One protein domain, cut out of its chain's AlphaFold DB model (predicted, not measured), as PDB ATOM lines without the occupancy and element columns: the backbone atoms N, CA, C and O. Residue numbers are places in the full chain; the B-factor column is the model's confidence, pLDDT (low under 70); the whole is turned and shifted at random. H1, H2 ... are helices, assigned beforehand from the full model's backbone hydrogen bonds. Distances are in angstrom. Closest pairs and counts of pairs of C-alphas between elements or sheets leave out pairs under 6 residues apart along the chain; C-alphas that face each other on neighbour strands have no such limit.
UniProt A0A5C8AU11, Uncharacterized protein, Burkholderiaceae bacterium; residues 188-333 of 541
ATOM      1  N   GLY A 188     228.212 155.697 210.887       92.31
ATOM      2  CA  GLY A 188     227.587 154.758 209.954       92.31
ATOM      3  C   GLY A 188     226.074 154.926 209.940       92.31
ATOM      4  O   GLY A 188     225.482 155.087 208.873       92.31
ATOM      5  N   TYR A 189     225.461 155.031 211.119       94.44
ATOM      6  CA  TYR A 189     224.026 155.271 211.240       94.44
ATOM      7  C   TYR A 189     223.608 156.638 210.673       94.44
ATOM      8  O   TYR A 189     222.557 156.756 210.040       94.44
ATOM      9  N   TYR A 190     224.456 157.666 210.804       93.62
ATOM     10  CA  TYR A 190     224.219 158.978 210.196       93.62
ATOM     11  C   TYR A 190     224.103 158.917 208.667       93.62
ATOM     12  O   TYR A 190     223.285 159.633 208.093       93.62
ATOM     13  N   LYS A 191     224.851 158.036 207.986       93.19
ATOM     14  CA  LYS A 191     224.723 157.858 206.526       93.19
ATOM     15  C   LYS A 191     223.323 157.375 206.142       93.19
ATOM     16  O   LYS A 191     222.720 157.937 205.232       93.19
ATOM     17  N   HIS A 192     222.787 156.400 206.877       93.25
ATOM     18  CA  HIS A 192     221.421 155.909 206.676       93.25
ATOM     19  C   HIS A 192     220.373 156.983 206.983       93.25
ATOM     20  O   HIS A 192     219.402 157.126 206.242       93.25
ATOM     21  N   TYR A 193     220.596 157.788 208.026       94.56
ATOM     22  CA  TYR A 193     219.766 158.957 208.313       94.56
ATOM     23  C   TYR A 193     219.744 159.951 207.148       94.56
ATOM     24  O   TYR A 193     218.666 160.323 206.691       94.56
ATOM     25  N   VAL A 194     220.907 160.357 206.636       93.81
ATOM     26  CA  VAL A 194     220.999 161.305 205.513       93.81
ATOM     27  C   VAL A 194     220.294 160.756 204.275       93.81
ATOM     28  O   VAL A 194     219.563 161.489 203.609       93.81
ATOM     29  N   GLU A 195     220.466 159.469 203.977       94.88
ATOM     30  CA  GLU A 195     219.778 158.816 202.865       94.88
ATOM     31  C   GLU A 195     218.251 158.863 203.030       94.88
ATOM     32  O   GLU A 195     217.556 159.311 202.113       94.88
ATOM     33  N   ALA A 196     217.733 158.492 204.204       95.06
ATOM     34  CA  ALA A 196     216.302 158.562 204.499       95.06
ATOM     35  C   ALA A 196     215.774 160.000 204.383       95.06
ATOM     36  O   ALA A 196     214.769 160.245 203.716       95.06
ATOM     37  N   MET A 197     216.490 160.983 204.937       95.31
ATOM     38  CA  MET A 197     216.085 162.389 204.872       95.31
ATOM     39  C   MET A 197     216.101 162.949 203.447       95.31
ATOM     40  O   MET A 197     215.206 163.717 203.090       95.31
ATOM     41  N   ASN A 198     217.049 162.535 202.602       95.00
ATOM     42  CA  ASN A 198     217.066 162.896 201.181       95.00
ATOM     43  C   ASN A 198     215.845 162.332 200.443       95.00
ATOM     44  O   ASN A 198     215.227 163.029 199.631       95.00
ATOM     45  N   GLN A 199     215.452 161.091 200.747       92.81
ATOM     46  CA  GLN A 199     214.237 160.494 200.193       92.81
ATOM     47  C   GLN A 199     212.982 161.229 200.683       92.81
ATOM     48  O   GLN A 199     212.117 161.568 199.870       92.81
ATOM     49  N   THR A 200     212.900 161.557 201.975       92.56
ATOM     50  CA  THR A 200     211.803 162.354 202.548       92.56
ATOM     51  C   THR A 200     211.735 163.754 201.936       92.56
ATOM     52  O   THR A 200     210.648 164.232 201.618       92.56
ATOM     53  N   GLN A 201     212.878 164.397 201.688       92.94
ATOM     54  CA  GLN A 201     212.949 165.685 200.993       92.94
ATOM     55  C   GLN A 201     212.393 165.571 199.567       92.94
ATOM     56  O   GLN A 201     211.582 166.398 199.152       92.94
ATOM     57  N   ALA A 202     212.762 164.529 198.819       89.56
ATOM     58  CA  ALA A 202     212.227 164.295 197.478       89.56
ATOM     59  C   ALA A 202     210.706 164.036 197.490       89.56
ATOM     60  O   ALA A 202     209.992 164.491 196.591       89.56
ATOM     61  N   GLN A 203     210.194 163.337 198.507       87.00
ATOM     62  CA  GLN A 203     208.753 163.148 198.708       87.00
ATOM     63  C   GLN A 203     208.050 164.475 199.012       87.00
ATOM     64  O   GLN A 203     207.021 164.757 198.397       87.00
ATOM     65  N   TRP A 204     208.623 165.319 199.874       86.56
ATOM     66  CA  TRP A 204     208.084 166.648 200.166       86.56
ATOM     67  C   TRP A 204     208.027 167.536 198.917       86.56
ATOM     68  O   TRP A 204     207.013 168.185 198.676       86.56
ATOM     69  N   GLN A 205     209.061 167.515 198.067       85.81
ATOM     70  CA  GLN A 205     209.061 168.268 196.804       85.81
ATOM     71  C   GLN A 205     207.927 167.823 195.869       85.81
ATOM     72  O   GLN A 205     207.241 168.656 195.275       85.81
ATOM     73  N   LYS A 206     207.673 166.512 195.767       80.06
ATOM     74  CA  LYS A 206     206.526 165.978 195.010       80.06
ATOM     75  C   LYS A 206     205.197 166.382 195.642       80.06
ATOM     76  O   LYS A 206     204.282 166.794 194.938       80.06
ATOM     77  N   TYR A 207     205.090 166.296 196.961       75.44
ATOM     78  CA  TYR A 207     203.902 166.712 197.698       75.44
ATOM     79  C   TYR A 207     203.600 168.206 197.481       75.44
ATOM     80  O   TYR A 207     202.467 168.559 197.162       75.44
ATOM     81  N   ARG A 208     204.615 169.077 197.537       72.50
ATOM     82  CA  ARG A 208     204.470 170.526 197.331       72.50
ATOM     83  C   ARG A 208     204.034 170.869 195.906       72.50
ATOM     84  O   ARG A 208     203.195 171.746 195.734       72.50
ATOM     85  N   THR A 209     204.555 170.175 194.894       63.53
ATOM     86  CA  THR A 209     204.164 170.412 193.491       63.53
ATOM     87  C   THR A 209     202.741 169.954 193.172       63.53
ATOM     88  O   THR A 209     202.111 170.526 192.289       63.53
ATOM     89  N   HIS A 210     202.201 168.975 193.905       55.22
ATOM     90  CA  HIS A 210     200.841 168.460 193.698       55.22
ATOM     91  C   HIS A 210     199.801 169.033 194.684       55.22
ATOM     92  O   HIS A 210     198.603 168.946 194.419       55.22
ATOM     93  N   GLY A 211     200.232 169.602 195.815       49.69
ATOM     94  CA  GLY A 211     199.372 170.140 196.877       49.69
ATOM     95  C   GLY A 211     199.017 171.625 196.748       49.69
ATOM     96  O   GLY A 211     198.052 172.056 197.370       49.69
ATOM     97  N   ASN A 212     199.744 172.388 195.924       45.72
ATOM     98  CA  ASN A 212     199.559 173.834 195.720       45.72
ATOM     99  C   ASN A 212     198.851 174.165 194.389       45.72
ATOM    100  O   ASN A 212     199.223 175.100 193.684       45.72
ATOM    101  N   VAL A 213     197.847 173.372 194.003       51.62
ATOM    102  CA  VAL A 213     197.063 173.666 192.797       51.62
ATOM    103  C   VAL A 213     196.033 174.738 193.141       51.62
ATOM    104  O   VAL A 213     194.937 174.422 193.599       51.62
ATOM    105  N   ASP A 214     196.371 175.999 192.888       51.88
ATOM    106  CA  ASP A 214     195.353 177.026 192.686       51.88
ATOM    107  C   ASP A 214     194.597 176.651 191.396       51.88
ATOM    108  O   ASP A 214     195.093 176.791 190.273       51.88
ATOM    109  N   THR A 215     193.476 175.947 191.568       58.31
ATOM    110  CA  THR A 215     192.837 175.111 190.532       58.31
ATOM    111  C   THR A 215     192.194 175.876 189.386       58.31
ATOM    112  O   THR A 215     191.933 175.261 188.355       58.31
ATOM    113  N   ALA A 216     191.924 177.172 189.551       56.56
ATOM    114  CA  ALA A 216     191.251 177.972 188.532       56.56
ATOM    115  C   ALA A 216     192.237 178.475 187.467       56.56
ATOM    116  O   ALA A 216     192.086 178.143 186.295       56.56
ATOM    117  N   GLN A 217     193.297 179.173 187.884       58.50
ATOM    118  CA  GLN A 217     194.269 179.773 186.963       58.50
ATOM    119  C   GLN A 217     195.062 178.709 186.179       58.50
ATOM    120  O   GLN A 217     195.217 178.803 184.966       58.50
ATOM    121  N   ASN A 218     195.462 177.616 186.840       69.31
ATOM    122  CA  ASN A 218     196.166 176.509 186.181       69.31
ATOM    123  C   ASN A 218     195.288 175.718 185.192       69.31
ATOM    124  O   ASN A 218     195.812 175.058 184.292       69.31
ATOM    125  N   LEU A 219     193.959 175.725 185.373       81.38
ATOM    126  CA  LEU A 219     193.039 175.072 184.440       81.38
ATOM    127  C   LEU A 219     192.916 175.886 183.150       81.38
ATOM    128  O   LEU A 219     192.952 175.299 182.070       81.38
ATOM    129  N   GLU A 220     192.805 177.207 183.268       81.88
ATOM    130  CA  GLU A 220     192.702 178.121 182.129       81.88
ATOM    131  C   GLU A 220     193.966 178.060 181.257       81.88
ATOM    132  O   GLU A 220     193.879 177.771 180.064       81.88
ATOM    133  N   GLU A 221     195.151 178.138 181.873       83.19
ATOM    134  CA  GLU A 221     196.435 177.991 181.171       83.19
ATOM    135  C   GLU A 221     196.577 176.625 180.466       83.19
ATOM    136  O   GLU A 221     197.079 176.535 179.340       83.19
ATOM    137  N   GLN A 222     196.111 175.536 181.094       85.94
ATOM    138  CA  GLN A 222     196.091 174.205 180.468       85.94
ATOM    139  C   GLN A 222     195.128 174.130 179.282       85.94
ATOM    140  O   GLN A 222     195.458 173.495 178.276       85.94
ATOM    141  N   GLN A 223     193.946 174.739 179.394       91.00
ATOM    142  CA  GLN A 223     192.964 174.782 178.313       91.00
ATOM    143  C   GLN A 223     193.501 175.578 177.119       91.00
ATOM    144  O   GLN A 223     193.426 175.084 175.992       91.00
ATOM    145  N   ASP A 224     194.117 176.734 177.363       92.31
ATOM    146  CA  ASP A 224     194.702 177.582 176.320       92.31
ATOM    147  C   ASP A 224     195.876 176.908 175.621       92.31
ATOM    148  O   ASP A 224     195.938 176.875 174.388       92.31
ATOM    149  N   LYS A 225     196.780 176.291 176.387       92.94
ATOM    150  CA  LYS A 225     197.900 175.544 175.813       92.94
ATOM    151  C   LYS A 225     197.410 174.378 174.954       92.94
ATOM    152  O   LYS A 225     197.889 174.198 173.836       92.94
ATOM    153  N   ALA A 226     196.465 173.583 175.457       92.62
ATOM    154  CA  ALA A 226     195.929 172.438 174.724       92.62
ATOM    155  C   ALA A 226     195.222 172.864 173.429       92.62
ATOM    156  O   ALA A 226     195.349 172.184 172.408       92.62
ATOM    157  N   TRP A 227     194.508 173.994 173.458       94.38
ATOM    158  CA  TRP A 227     193.866 174.557 172.275       94.38
ATOM    159  C   TRP A 227     194.890 175.082 171.265       94.38
ATOM    160  O   TRP A 227     194.815 174.750 170.085       94.38
ATOM    161  N   SER A 228     195.911 175.810 171.723       94.25
ATOM    162  CA  SER A 228     197.007 176.279 170.868       94.25
ATOM    163  C   SER A 228     197.756 175.119 170.199       94.25
ATOM    164  O   SER A 228     197.985 175.141 168.989       94.25
ATOM    165  N   ASP A 229     198.064 174.054 170.946       93.69
ATOM    166  CA  ASP A 229     198.698 172.840 170.414       93.69
ATOM    167  C   ASP A 229     197.828 172.181 169.326       93.69
ATOM    168  O   ASP A 229     198.342 171.748 168.290       93.69
ATOM    169  N   TYR A 230     196.506 172.147 169.526       94.69
ATOM    170  CA  TYR A 230     195.553 171.656 168.532       94.69
ATOM    171  C   TYR A 230     195.545 172.514 167.257       94.69
ATOM    172  O   TYR A 230     195.642 171.968 166.153       94.69
ATOM    173  N   LEU A 231     195.497 173.843 167.395       94.19
ATOM    174  CA  LEU A 231     195.556 174.776 166.266       94.19
ATOM    175  C   LEU A 231     196.865 174.637 165.481       94.19
ATOM    176  O   LEU A 231     196.845 174.600 164.251       94.19
ATOM    177  N   ASN A 232     197.993 174.478 166.173       93.75
ATOM    178  CA  ASN A 232     199.297 174.259 165.549       93.75
ATOM    179  C   ASN A 232     199.346 172.936 164.766       93.75
ATOM    180  O   ASN A 232     199.889 172.887 163.659       93.75
ATOM    181  N   ASP A 233     198.766 171.859 165.304       91.56
ATOM    182  CA  ASP A 233     198.700 170.562 164.618       91.56
ATOM    183  C   ASP A 233     197.810 170.606 163.361       91.56
ATOM    184  O   ASP A 233     198.132 169.944 162.367       91.56
ATOM    185  N   LEU A 234     196.743 171.412 163.358       93.00
ATOM    186  CA  LEU A 234     195.964 171.696 162.146       93.00
ATOM    187  C   LEU A 234     196.736 172.571 161.148       93.00
ATOM    188  O   LEU A 234     196.759 172.266 159.952       93.00
ATOM    189  N   GLY A 235     197.413 173.612 161.637       90.38
ATOM    190  CA  GLY A 235     198.159 174.576 160.825       90.38
ATOM    191  C   GLY A 235     199.282 173.936 160.007       90.38
ATOM    192  O   GLY A 235     199.486 174.303 158.853       90.38
ATOM    193  N   LYS A 236     199.925 172.878 160.526       91.00
ATOM    194  CA  LYS A 236     200.902 172.054 159.777       91.00
ATOM    195  C   LYS A 236     200.343 171.457 158.479       91.00
ATOM    196  O   LYS A 236     201.111 171.058 157.610       91.00
ATOM    197  N   ARG A 237     199.018 171.344 158.362       89.56
ATOM    198  CA  ARG A 237     198.308 170.814 157.188       89.56
ATOM    199  C   ARG A 237     197.570 171.906 156.410       89.56
ATOM    200  O   ARG A 237     196.797 171.584 155.514       89.56
ATOM    201  N   GLY A 238     197.792 173.176 156.759       90.75
ATOM    202  CA  GLY A 238     197.083 174.319 156.188       90.75
ATOM    203  C   GLY A 238     195.609 174.380 156.587       90.75
ATOM    204  O   GLY A 238     194.813 174.965 155.858       90.75
ATOM    205  N   TRP A 239     195.224 173.745 157.699       94.38
ATOM    206  CA  TRP A 239     193.843 173.727 158.179       94.38
ATOM    207  C   TRP A 239     193.660 174.625 159.401       94.38
ATOM    208  O   TRP A 239     194.558 174.819 160.216       94.38
ATOM    209  N   THR A 240     192.437 175.107 159.543       91.56
ATOM    210  CA  THR A 240     191.854 175.737 160.727       91.56
ATOM    211  C   THR A 240     190.665 174.884 161.182       91.56
ATOM    212  O   THR A 240     190.171 174.072 160.391       91.56
ATOM    213  N   PRO A 241     190.163 175.056 162.415       91.94
ATOM    214  CA  PRO A 241     189.030 174.278 162.923       91.94
ATOM    215  C   PRO A 241     187.816 174.232 161.975       91.94
ATOM    216  O   PRO A 241     187.209 173.179 161.790       91.94
ATOM    217  N   THR A 242     187.529 175.334 161.277       89.81
ATOM    218  CA  THR A 242     186.406 175.465 160.332       89.81
ATOM    219  C   THR A 242     186.722 175.009 158.904       89.81
ATOM    220  O   THR A 242     185.805 174.750 158.126       89.81
ATOM    221  N   THR A 243     188.000 174.871 158.537       91.31
ATOM    222  CA  THR A 243     188.433 174.517 157.168       91.31
ATOM    223  C   THR A 243     188.870 173.058 157.021       91.31
ATOM    224  O   THR A 243     189.285 172.647 155.938       91.31
ATOM    225  N   VAL A 244     188.738 172.238 158.074       90.62
ATOM    226  CA  VAL A 244     189.023 170.796 158.004       90.62
ATOM    227  C   VAL A 244     188.095 170.112 156.980       90.62
ATOM    228  O   VAL A 244     186.869 170.083 157.190       90.62
ATOM    229  N   PRO A 245     188.646 169.492 155.913       91.38
ATOM    230  CA  PRO A 245     187.849 168.809 154.898       91.38
ATOM    231  C   PRO A 245     187.002 167.683 155.492       91.38
ATOM    232  O   PRO A 245     187.457 166.965 156.384       91.38
ATOM    233  N   SER A 246     185.789 167.482 154.969       86.88
ATOM    234  CA  SER A 246     184.821 166.494 155.480       86.88
ATOM    235  C   SER A 246     185.413 165.085 155.622       86.88
ATOM    236  O   SER A 246     185.233 164.449 156.659       86.88
ATOM    237  N   TYR A 247     186.208 164.642 154.644       88.88
ATOM    238  CA  TYR A 247     186.887 163.341 154.654       88.88
ATOM    239  C   TYR A 247     187.968 163.204 155.748       88.88
ATOM    240  O   TYR A 247     188.319 162.092 156.137       88.88
ATOM    241  N   ALA A 248     188.508 164.313 156.262       89.56
ATOM    242  CA  ALA A 248     189.586 164.331 157.254       89.56
ATOM    243  C   ALA A 248     189.085 164.495 158.701       89.56
ATOM    244  O   ALA A 248     189.822 164.171 159.640       89.56
ATOM    245  N   ARG A 249     187.836 164.948 158.903       90.19
ATOM    246  CA  ARG A 249     187.267 165.253 160.233       90.19
ATOM    247  C   ARG A 249     187.331 164.065 161.192       90.19
ATOM    248  O   ARG A 249     187.782 164.220 162.323       90.19
ATOM    249  N   GLY A 250     186.973 162.867 160.723       89.31
ATOM    250  CA  GLY A 250     187.020 161.649 161.542       89.31
ATOM    251  C   GLY A 250     188.434 161.302 162.026       89.31
ATOM    252  O   GLY A 250     188.623 160.938 163.186       89.31
ATOM    253  N   LYS A 251     189.449 161.494 161.173       90.69
ATOM    254  CA  LYS A 251     190.859 161.238 161.515       90.69
ATOM    255  C   LYS A 251     191.407 162.274 162.500       90.69
ATOM    256  O   LYS A 251     192.136 161.910 163.423       90.69
ATOM    257  N   VAL A 252     191.047 163.548 162.330       92.31
ATOM    258  CA  VAL A 252     191.402 164.626 163.271       92.31
ATOM    259  C   VAL A 252     190.786 164.357 164.643       92.31
ATOM    260  O   VAL A 252     191.519 164.304 165.629       92.31
ATOM    261  N   ALA A 253     189.482 164.072 164.704       92.06
ATOM    262  CA  ALA A 253     188.795 163.744 165.953       92.06
ATOM    263  C   ALA A 253     189.387 162.495 166.631       92.06
ATOM    264  O   ALA A 253     189.581 162.487 167.845       92.06
ATOM    265  N   ALA A 254     189.740 161.454 165.869       90.31
ATOM    266  CA  ALA A 254     190.412 160.269 166.409       90.31
ATOM    267  C   ALA A 254     191.798 160.586 167.000       90.31
ATOM    268  O   ALA A 254     192.139 160.063 168.057       90.31
ATOM    269  N   THR A 255     192.572 161.466 166.355       91.75
ATOM    270  CA  THR A 255     193.907 161.876 166.827       91.75
ATOM    271  C   THR A 255     193.816 162.692 168.118       91.75
ATOM    272  O   THR A 255     194.545 162.425 169.069       91.75
ATOM    273  N   VAL A 256     192.882 163.647 168.188       93.44
ATOM    274  CA  VAL A 256     192.630 164.435 169.405       93.44
ATOM    275  C   VAL A 256     192.179 163.526 170.549       93.44
ATOM    276  O   VAL A 256     192.702 163.636 171.657       93.44
ATOM    277  N   ARG A 257     191.300 162.554 170.264       93.94
ATOM    278  CA  ARG A 257     190.768 161.610 171.260       93.94
ATOM    279  C   ARG A 257     191.827 160.728 171.926       93.94
ATOM    280  O   ARG A 257     191.627 160.294 173.054       93.94
ATOM    281  N   GLN A 258     192.965 160.491 171.268       89.50
ATOM    282  CA  GLN A 258     194.096 159.774 171.874       89.50
ATOM    283  C   GLN A 258     194.752 160.561 173.018       89.50
ATOM    284  O   GLN A 258     195.373 159.961 173.891       89.50
ATOM    285  N   ARG A 259     194.637 161.896 173.014       88.25
ATOM    286  CA  ARG A 259     195.288 162.781 173.991       88.25
ATOM    287  C   ARG A 259     194.296 163.416 174.963       88.25
ATOM    288  O   ARG A 259     194.622 163.542 176.141       88.25
ATOM    289  N   ILE A 260     193.111 163.793 174.486       91.12
ATOM    290  CA  ILE A 260     192.075 164.532 175.221       91.12
ATOM    291  C   ILE A 260     190.747 163.784 175.051       91.12
ATOM    292  O   ILE A 260     190.393 163.455 173.921       91.12
ATOM    293  N   PRO A 261     189.983 163.502 176.122       90.31
ATOM    294  CA  PRO A 261     188.801 162.639 176.069       90.31
ATOM    295  C   PRO A 261     187.562 163.349 175.483       90.31
ATOM    296  O   PRO A 261     186.531 163.461 176.143       90.31
ATOM    297  N   VAL A 262     187.658 163.843 174.247       93.06
ATOM    298  CA  VAL A 262     186.545 164.487 173.534       93.06
ATOM    299  C   VAL A 262     185.462 163.466 173.118       93.06
ATOM    300  O   VAL A 262     185.801 162.323 172.771       93.06
ATOM    301  N   PRO A 263     184.167 163.847 173.094       90.00
ATOM    302  CA  PRO A 263     183.060 162.973 172.686       90.00
ATOM    303  C   PRO A 263     183.231 162.324 171.303       90.00
ATOM    304  O   PRO A 263     183.968 162.810 170.440       90.00
ATOM    305  N   HIS A 264     182.528 161.215 171.050       87.19
ATOM    306  CA  HIS A 264     182.605 160.498 169.765       87.19
ATOM    307  C   HIS A 264     182.147 161.342 168.568       87.19
ATOM    308  O   HIS A 264     182.721 161.228 167.487       87.19
ATOM    309  N   ASN A 265     181.177 162.225 168.790       89.19
ATOM    310  CA  ASN A 265     180.612 163.164 167.823       89.19
ATOM    311  C   ASN A 265     181.246 164.566 167.890       89.19
ATOM    312  O   ASN A 265     180.656 165.516 167.382       89.19
ATOM    313  N   TRP A 266     182.406 164.716 168.537       93.88
ATOM    314  CA  TRP A 266     183.111 165.995 168.595       93.88
ATOM    315  C   TRP A 266     183.524 166.463 167.194       93.88
ATOM    316  O   TRP A 266     184.082 165.685 166.410       93.88
ATOM    317  N   LEU A 267     183.243 167.731 166.896       92.25
ATOM    318  CA  LEU A 267     183.584 168.374 165.633       92.25
ATOM    319  C   LEU A 267     184.870 169.202 165.790       92.25
ATOM    320  O   LEU A 267     185.080 169.769 166.859       92.25
ATOM    321  N   PRO A 268     185.724 169.296 164.751       91.75
ATOM    322  CA  PRO A 268     186.977 170.055 164.815       91.75
ATOM    323  C   PRO A 268     186.850 171.523 165.262       91.75
ATOM    324  O   PRO A 268     187.786 172.064 165.836       91.75
ATOM    325  N   ASP A 269     185.709 172.160 165.021       92.12
ATOM    326  CA  ASP A 269     185.386 173.548 165.374       92.12
ATOM    327  C   ASP A 269     184.719 173.723 166.749       92.12
ATOM    328  O   ASP A 269     184.487 174.851 167.180       92.12
ATOM    329  N   ASP A 270     184.454 172.637 167.477       93.75
ATOM    330  CA  ASP A 270     183.799 172.662 168.789       93.75
ATOM    331  C   ASP A 270     184.820 172.903 169.922       93.75
ATOM    332  O   ASP A 270     185.223 171.986 170.651       93.75
ATOM    333  N   GLU A 271     185.267 174.158 170.053       94.31
ATOM    334  CA  GLU A 271     186.214 174.593 171.096       94.31
ATOM    335  C   GLU A 271     185.660 174.381 172.509       94.31
ATOM    336  O   GLU A 271     186.385 173.957 173.412       94.31
ATOM    337  N   VAL A 272     184.364 174.627 172.706       92.81
ATOM    338  CA  VAL A 272     183.724 174.547 174.025       92.81
ATOM    339  C   VAL A 272     183.808 173.124 174.566       92.81
ATOM    340  O   VAL A 272     184.358 172.908 175.650       92.81
ATOM    341  N   ARG A 273     183.375 172.120 173.789       91.06
ATOM    342  CA  ARG A 273     183.469 170.718 174.228       91.06
ATOM    343  C   ARG A 273     184.905 170.218 174.323       91.06
ATOM    344  O   ARG A 273     185.185 169.318 175.117       91.06
ATOM    345  N   PHE A 274     185.826 170.782 173.541       94.81
ATOM    346  CA  PHE A 274     187.249 170.487 173.683       94.81
ATOM    347  C   PHE A 274     187.771 170.960 175.046       94.81
ATOM    348  O   PHE A 274     188.366 170.172 175.787       94.81
ATOM    349  N   ARG A 275     187.497 172.214 175.421       94.19
ATOM    350  CA  ARG A 275     187.912 172.790 176.710       94.19
ATOM    351  C   ARG A 275     187.262 172.076 177.897       94.19
ATOM    352  O   ARG A 275     187.938 171.835 178.902       94.19
ATOM    353  N   GLU A 276     186.003 171.655 177.780       91.19
ATOM    354  CA  GLU A 276     185.332 170.807 178.778       91.19
ATOM    355  C   GLU A 276     186.026 169.445 178.943       91.19
ATOM    356  O   GLU A 276     186.266 168.995 180.067       91.19
ATOM    357  N   ALA A 277     186.411 168.796 177.839       92.19
ATOM    358  CA  ALA A 277     187.129 167.523 177.878       92.19
ATOM    359  C   ALA A 277     188.520 167.655 178.528       92.19
ATOM    360  O   ALA A 277     188.922 166.778 179.305       92.19
ATOM    361  N   VAL A 278     189.227 168.765 178.283       92.44
ATOM    362  CA  VAL A 278     190.479 169.108 178.982       92.44
ATOM    363  C   VAL A 278     190.227 169.286 180.482       92.44
ATOM    364  O   VAL A 278     190.966 168.726 181.294       92.44
ATOM    365  N   ALA A 279     189.143 169.959 180.880       86.94
ATOM    366  CA  ALA A 279     188.784 170.124 182.291       86.94
ATOM    367  C   ALA A 279     188.476 168.788 182.988       86.94
ATOM    368  O   ALA A 279     188.894 168.567 184.128       86.94
ATOM    369  N   VAL A 280     187.796 167.856 182.311       84.44
ATOM    370  CA  VAL A 280     187.552 166.496 182.828       84.44
ATOM    371  C   VAL A 280     188.866 165.736 183.019       84.44
ATOM    372  O   VAL A 280     189.070 165.093 184.055       84.44
ATOM    373  N   GLN A 281     189.780 165.817 182.051       83.94
ATOM    374  CA  GLN A 281     191.098 165.190 182.146       83.94
ATOM    375  C   GLN A 281     191.944 165.794 183.276       83.94
ATOM    376  O   GLN A 281     192.569 165.050 184.037       83.94
ATOM    377  N   PHE A 282     191.925 167.121 183.423       82.56
ATOM    378  CA  PHE A 282     192.609 167.849 184.490       82.56
ATOM    379  C   PHE A 282     192.083 167.440 185.870       82.56
ATOM    380  O   PHE A 282     192.862 167.015 186.724       82.56
ATOM    381  N   LYS A 283     190.754 167.429 186.063       77.12
ATOM    382  CA  LYS A 283     190.118 166.957 187.306       77.12
ATOM    383  C   LYS A 283     190.518 165.522 187.646       77.12
ATOM    384  O   LYS A 283     190.849 165.248 188.794       77.12
ATOM    385  N   ARG A 284     190.557 164.606 186.668       72.50
ATOM    386  CA  ARG A 284     191.008 163.218 186.895       72.50
ATOM    387  C   ARG A 284     192.458 163.145 187.383       72.50
ATOM    388  O   ARG A 284     192.735 162.376 188.300       72.50
ATOM    389  N   ARG A 285     193.366 163.949 186.819       70.25
ATOM    390  CA  ARG A 285     194.776 164.007 187.251       70.25
ATOM    391  C   ARG A 285     194.923 164.568 188.668       70.25
ATOM    392  O   ARG A 285     195.633 163.974 189.475       70.25
ATOM    393  N   VAL A 286     194.209 165.647 188.990       68.38
ATOM    394  CA  VAL A 286     194.214 166.253 190.335       68.38
ATOM    395  C   VAL A 286     193.638 165.290 191.381       68.38
ATOM    396  O   VAL A 286     194.222 165.112 192.450       68.38
ATOM    397  N   SER A 287     192.532 164.609 191.076       60.22
ATOM    398  CA  SER A 287     191.927 163.616 191.975       60.22
ATOM    399  C   SER A 287     192.820 162.387 192.195       60.22
ATOM    400  O   SER A 287     192.905 161.891 193.316       60.22
ATOM    401  N   ALA A 288     193.524 161.915 191.160       55.16
ATOM    402  CA  ALA A 288     194.482 160.813 191.283       55.16
ATOM    403  C   ALA A 288     195.702 161.190 192.147       55.16
ATOM    404  O   ALA A 288     196.168 160.367 192.932       55.16
ATOM    405  N   ALA A 289     196.172 162.440 192.069       55.12
ATOM    406  CA  ALA A 289     197.240 162.947 192.932       55.12
ATOM    407  C   ALA A 289     196.817 163.015 194.413       55.12
ATOM    408  O   ALA A 289     197.595 162.654 195.295       55.12
ATOM    409  N   LYS A 290     195.560 163.389 194.697       52.94
ATOM    410  CA  LYS A 290     194.995 163.376 196.062       52.94
ATOM    411  C   LYS A 290     194.859 161.964 196.649       52.94
ATOM    412  O   LYS A 290     194.990 161.792 197.857       52.94
ATOM    413  N   ALA A 291     194.640 160.942 195.821       44.22
ATOM    414  CA  ALA A 291     194.466 159.559 196.277       44.22
ATOM    415  C   ALA A 291     195.752 158.904 196.831       44.22
ATOM    416  O   ALA A 291     195.649 157.966 197.622       44.22
ATOM    417  N   GLY A 292     196.943 159.396 196.461       47.28
ATOM    418  CA  GLY A 292     198.234 158.908 196.977       47.28
ATOM    419  C   GLY A 292     198.673 159.521 198.316       47.28
ATOM    420  O   GLY A 292     199.591 159.005 198.943       47.28
ATOM    421  N   ALA A 293     198.012 160.590 198.772       51.97
ATOM    422  CA  ALA A 293     198.351 161.365 199.971       51.97
ATOM    423  C   ALA A 293     197.219 161.324 201.013       51.97
ATOM    424  O   ALA A 293     196.875 162.348 201.598       51.97
ATOM    425  N   LYS A 294     196.595 160.151 201.205       53.03
ATOM    426  CA  LYS A 294     195.284 159.990 201.864       53.03
ATOM    427  C   LYS A 294     195.106 160.680 203.228       53.03
ATOM    428  O   LYS A 294     193.962 160.940 203.571       53.03
ATOM    429  N   ASN A 295     196.175 161.020 203.955       62.88
ATOM    430  CA  ASN A 295     196.101 161.573 205.313       62.88
ATOM    431  C   ASN A 295     197.013 162.787 205.590       62.88
ATOM    432  O   ASN A 295     197.130 163.168 206.749       62.88
ATOM    433  N   ILE A 296     197.682 163.386 204.594       71.06
ATOM    434  CA  ILE A 296     198.606 164.518 204.833       71.06
ATOM    435  C   ILE A 296     197.932 165.834 204.397       71.06
ATOM    436  O   ILE A 296     197.642 165.977 203.205       71.06
ATOM    437  N   PRO A 297     197.679 166.804 205.309       69.81
ATOM    438  CA  PRO A 297     197.108 168.109 204.960       69.81
ATOM    439  C   PRO A 297     197.945 168.812 203.890       69.81
ATOM    440  O   PRO A 297     199.159 168.648 203.933       69.81
ATOM    441  N   PRO A 298     197.371 169.582 202.948       68.81
ATOM    442  CA  PRO A 298     198.136 170.369 201.977       68.81
ATOM    443  C   PRO A 298     198.820 171.589 202.628       68.81
ATOM    444  O   PRO A 298     198.382 172.068 203.670       68.81
ATOM    445  N   GLY A 299     199.875 172.111 201.992       70.81
ATOM    446  CA  GLY A 299     200.543 173.355 202.398       70.81
ATOM    447  C   GLY A 299     201.554 173.254 203.550       70.81
ATOM    448  O   GLY A 299     201.999 174.291 204.034       70.81
ATOM    449  N   LEU A 300     201.945 172.053 203.989       79.62
ATOM    450  CA  LEU A 300     202.952 171.884 205.044       79.62
ATOM    451  C   LEU A 300     204.345 172.322 204.564       79.62
ATOM    452  O   LEU A 300     204.826 171.884 203.510       79.62
ATOM    453  N   ASP A 301     205.020 173.144 205.372       85.75
ATOM    454  CA  ASP A 301     206.451 173.393 205.213       85.75
ATOM    455  C   ASP A 301     207.260 172.123 205.532       85.75
ATOM    456  O   ASP A 301     206.726 171.120 206.007       85.75
ATOM    457  N   TYR A 302     208.552 172.115 205.202       87.50
ATOM    458  CA  TYR A 302     209.345 170.895 205.344       87.50
ATOM    459  C   TYR A 302     209.422 170.376 206.797       87.50
ATOM    460  O   TYR A 302     209.201 169.179 206.998       87.50
ATOM    461  N   PRO A 303     209.657 171.217 207.829       92.81
ATOM    462  CA  PRO A 303     209.602 170.770 209.219       92.81
ATOM    463  C   PRO A 303     208.249 170.172 209.623       92.81
ATOM    464  O   PRO A 303     208.230 169.097 210.229       92.81
ATOM    465  N   ALA A 304     207.126 170.804 209.261       87.75
ATOM    466  CA  ALA A 304     205.796 170.285 209.577       87.75
ATOM    467  C   ALA A 304     205.470 169.002 208.798       87.75
ATOM    468  O   ALA A 304     204.815 168.105 209.330       87.75
ATOM    469  N   PHE A 305     205.966 168.874 207.564       90.38
ATOM    470  CA  PHE A 305     205.842 167.652 206.772       90.38
ATOM    471  C   PHE A 305     206.605 166.490 207.410       90.38
ATOM    472  O   PHE A 305     206.037 165.416 207.583       90.38
ATOM    473  N   VAL A 306     207.863 166.701 207.814       93.25
ATOM    474  CA  VAL A 306     208.649 165.675 208.518       93.25
ATOM    475  C   VAL A 306     207.982 165.290 209.837       93.25
ATOM    476  O   VAL A 306     207.934 164.109 210.161       93.25
ATOM    477  N   ALA A 307     207.426 166.248 210.583       93.25
ATOM    478  CA  ALA A 307     206.732 165.992 211.845       93.25
ATOM    479  C   ALA A 307     205.395 165.234 211.689       93.25
ATOM    480  O   ALA A 307     204.839 164.763 212.683       93.25
ATOM    481  N   HIS A 308     204.871 165.093 210.467       91.62
ATOM    482  CA  HIS A 308     203.588 164.443 210.226       91.62
ATOM    483  C   HIS A 308     203.616 162.946 210.616       91.62
ATOM    484  O   HIS A 308     204.564 162.246 210.251       91.62
ATOM    485  N   PRO A 309     202.572 162.396 211.280       90.88
ATOM    486  CA  PRO A 309     202.567 161.011 211.770       90.88
ATOM    487  C   PRO A 309     202.871 159.936 210.715       90.88
ATOM    488  O   PRO A 309     203.628 159.010 210.998       90.88
ATOM    489  N   GLU A 310     202.326 160.075 209.502       88.88
ATOM    490  CA  GLU A 310     202.579 159.154 208.377       88.88
ATOM    491  C   GLU A 310     204.040 159.208 207.898       88.88
ATOM    492  O   GLU A 310     204.651 158.178 207.620       88.88
ATOM    493  N   VAL A 311     204.638 160.405 207.858       91.25
ATOM    494  CA  VAL A 311     206.040 160.589 207.449       91.25
ATOM    495  C   VAL A 311     206.974 160.048 208.529       91.25
ATOM    496  O   VAL A 311     207.923 159.332 208.223       91.25
ATOM    497  N   GLN A 312     206.660 160.296 209.802       94.56
ATOM    498  CA  GLN A 312     207.367 159.689 210.930       94.56
ATOM    499  C   GLN A 312     207.237 158.160 210.939       94.56
ATOM    500  O   GLN A 312     208.183 157.482 211.325       94.56
ATOM    501  N   ALA A 313     206.095 157.593 210.537       91.81
ATOM    502  CA  ALA A 313     205.924 156.142 210.436       91.81
ATOM    503  C   ALA A 313     206.829 155.531 209.362       91.81
ATOM    504  O   ALA A 313     207.493 154.525 209.621       91.81
ATOM    505  N   GLU A 314     206.916 156.173 208.198       91.50
ATOM    506  CA  GLU A 314     207.820 155.750 207.130       91.50
ATOM    507  C   GLU A 314     209.291 155.904 207.546       91.50
ATOM    508  O   GLU A 314     210.066 154.958 207.416       91.50
ATOM    509  N   LEU A 315     209.670 157.037 208.150       94.50
ATOM    510  CA  LEU A 315     211.020 157.251 208.685       94.50
ATOM    511  C   LEU A 315     211.390 156.209 209.747       94.50
ATOM    512  O   LEU A 315     212.490 155.657 209.704       94.50
ATOM    513  N   ARG A 316     210.471 155.879 210.664       94.62
ATOM    514  CA  ARG A 316     210.679 154.813 211.657       94.62
ATOM    515  C   ARG A 316     210.919 153.462 210.998       94.62
ATOM    516  O   ARG A 316     211.790 152.723 211.448       94.62
ATOM    517  N   LYS A 317     210.205 153.145 209.921       92.94
ATOM    518  CA  LYS A 317     210.407 151.899 209.175       92.94
ATOM    519  C   LYS A 317     211.754 151.878 208.448       92.94
ATOM    520  O   LYS A 317     212.474 150.888 208.557       92.94
ATOM    521  N   GLN A 318     212.107 152.951 207.742       93.12
ATOM    522  CA  GLN A 318     213.353 153.046 206.969       93.12
ATOM    523  C   GLN A 318     214.593 153.007 207.862       93.12
ATOM    524  O   GLN A 318     215.540 152.275 207.583       93.12
ATOM    525  N   LEU A 319     214.559 153.751 208.968       93.94
ATOM    526  CA  LEU A 319     215.665 153.838 209.919       93.94
ATOM    527  C   LEU A 319     215.644 152.723 210.969       93.94
ATOM    528  O   LEU A 319     216.552 152.663 211.795       93.94
ATOM    529  N   LYS A 320     214.640 151.836 210.929       93.44
ATOM    530  CA  LYS A 320     214.415 150.779 211.923       93.44
ATOM    531  C   LYS A 320     214.460 151.365 213.336       93.44
ATOM    532  O   LYS A 320     215.336 151.040 214.126       93.44
ATOM    533  N   LEU A 321     213.566 152.306 213.614       93.38
ATOM    534  CA  LEU A 321     213.475 152.975 214.907       93.38
ATOM    535  C   LEU A 321     212.482 152.243 215.817       93.38
ATOM    536  O   LEU A 321     211.428 151.809 215.344       93.38
ATOM    537  N   PRO A 322     212.759 152.160 217.128       91.69
ATOM    538  CA  PRO A 322     211.809 151.638 218.094       91.69
ATOM    539  C   PRO A 322     210.635 152.604 218.286       91.69
ATOM    540  O   PRO A 322     210.729 153.810 218.026       91.69
ATOM    541  N   ASP A 323     209.528 152.075 218.803       87.31
ATOM    542  CA  ASP A 323     208.312 152.852 219.019       87.31
ATOM    543  C   ASP A 323     208.551 154.091 219.900       87.31
ATOM    544  O   ASP A 323     209.316 154.085 220.878       87.31
ATOM    545  N   GLY A 324     207.889 155.187 219.524       86.62
ATOM    546  CA  GLY A 324     207.953 156.474 220.219       86.62
ATOM    547  C   GLY A 324     209.239 157.279 220.004       86.62
ATOM    548  O   GLY A 324     209.414 158.289 220.678       86.62
ATOM    549  N   VAL A 325     210.155 156.862 219.121       92.38
ATOM    550  CA  VAL A 325     211.273 157.716 218.682       92.38
ATOM    551  C   VAL A 325     210.814 158.607 217.527       92.38
ATOM    552  O   VAL A 325     210.216 158.121 216.567       92.38
ATOM    553  N   VAL A 326     211.096 159.906 217.636       92.75
ATOM    554  CA  VAL A 326     210.743 160.926 216.640       92.75
ATOM    555  C   VAL A 326     212.014 161.426 215.969       92.75
ATOM    556  O   VAL A 326     213.010 161.694 216.637       92.75
ATOM    557  N   VAL A 327     211.975 161.558 214.647       94.50
ATOM    558  CA  VAL A 327     213.098 162.044 213.843       94.50
ATOM    559  C   VAL A 327     212.949 163.541 213.607       94.50
ATOM    560  O   VAL A 327     211.933 163.983 213.067       94.50
ATOM    561  N   ALA A 328     213.964 164.322 213.978       93.00
ATOM    562  CA  ALA A 328     214.007 165.745 213.659       93.00
ATOM    563  C   ALA A 328     214.275 165.984 212.161       93.00
ATOM    564  O   ALA A 328     215.025 165.246 211.516       93.00
ATOM    565  N   SER A 329     213.708 167.067 211.619       89.69
ATOM    566  CA  SER A 329     213.942 167.502 210.232       89.69
ATOM    567  C   SER A 329     215.397 167.890 209.961       89.69
ATOM    568  O   SER A 329     215.855 167.809 208.825       89.69
ATOM    569  N   SER A 330     216.130 168.291 211.000       88.88
ATOM    570  CA  SER A 330     217.580 168.463 210.980       88.88
ATOM    571  C   SER A 330     218.135 168.416 212.403       88.88
ATOM    572  O   SER A 330     217.432 168.736 213.362       88.88
ATOM    573  N   TYR A 331     219.408 168.049 212.528       92.75
ATOM    574  CA  TYR A 331     220.170 168.138 213.772       92.75
ATOM    575  C   TYR A 331     221.232 169.230 213.630       92.75
ATOM    576  O   TYR A 331     221.795 169.411 212.551       92.75
ATOM    577  N   LYS A 332     221.523 169.957 214.715       88.62
ATOM    578  CA  LYS A 332     222.450 171.107 214.701       88.62
ATOM    579  C   LYS A 332     223.861 170.720 214.252       88.62
ATOM    580  O   LYS A 332     224.540 171.493 213.587       88.62
ATOM    581  N   ASN A 333     224.316 169.551 214.684       90.56
ATOM    582  CA  ASN A 333     225.619 168.966 214.391       90.56
ATOM    583  C   ASN A 333     225.613 167.458 214.713       90.56
ATOM    584  O   ASN A 333     224.638 166.928 215.254       90.56
TER     585      ASN A 333
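What this domain is: This is residues 188 to 333 of the 541 residues of an uncharacterized protein of Burkholderiaceae bacterium (UniProt A0A5C8AU11). Two helical lobes make a long rod: H1 with H5 and H6 on it at one end, H2 packed on H4 with H3 nearby at the other. The 146 printed residues, all helix by class, hold H1 to H6 in order and no named strand; extended, radius of gyration of the C-alphas 23.2 A, spans 70 by 26 by 23 A.

How they stand to each other: Start at H1, residues 188 to 211: its residues 200 to 204 touch H5, residues 302 to 306, closest at C-alphas 204 and 302, 6.8 A. H6, residues 309 to 318, only just touches H1, with 3 pairs of C-alphas within 8 A, closest 196 and 318, 6.7 A. Next, H2, residues 217 to 235, touches H4, residues 271 to 291, with residues 219 to 227 alone, opposite ways at a steep tilt of 50 degrees, closest C-alphas 223 and 275, 5.7 A. H3, residues 246 to 257, touches no helix. O i to N i+4 pairs are within hydrogen-bond range throughout H2, H4, H5 and H6, 19 of 20 in H1, 6 of 8 in H3.

Where its parts are: Find C-alpha 188 at (227.587, 154.758, 209.954); H1 runs 34.7 A from there. H4 spans 30.5 A; H6 ends at (213.353, 153.046, 206.969).

The domain as a whole: The printed part has no cut; the link H3 to H4 is long. Look for pLDDT under 70 at residues 209 to 218, 286 to 295 and 297 to 298.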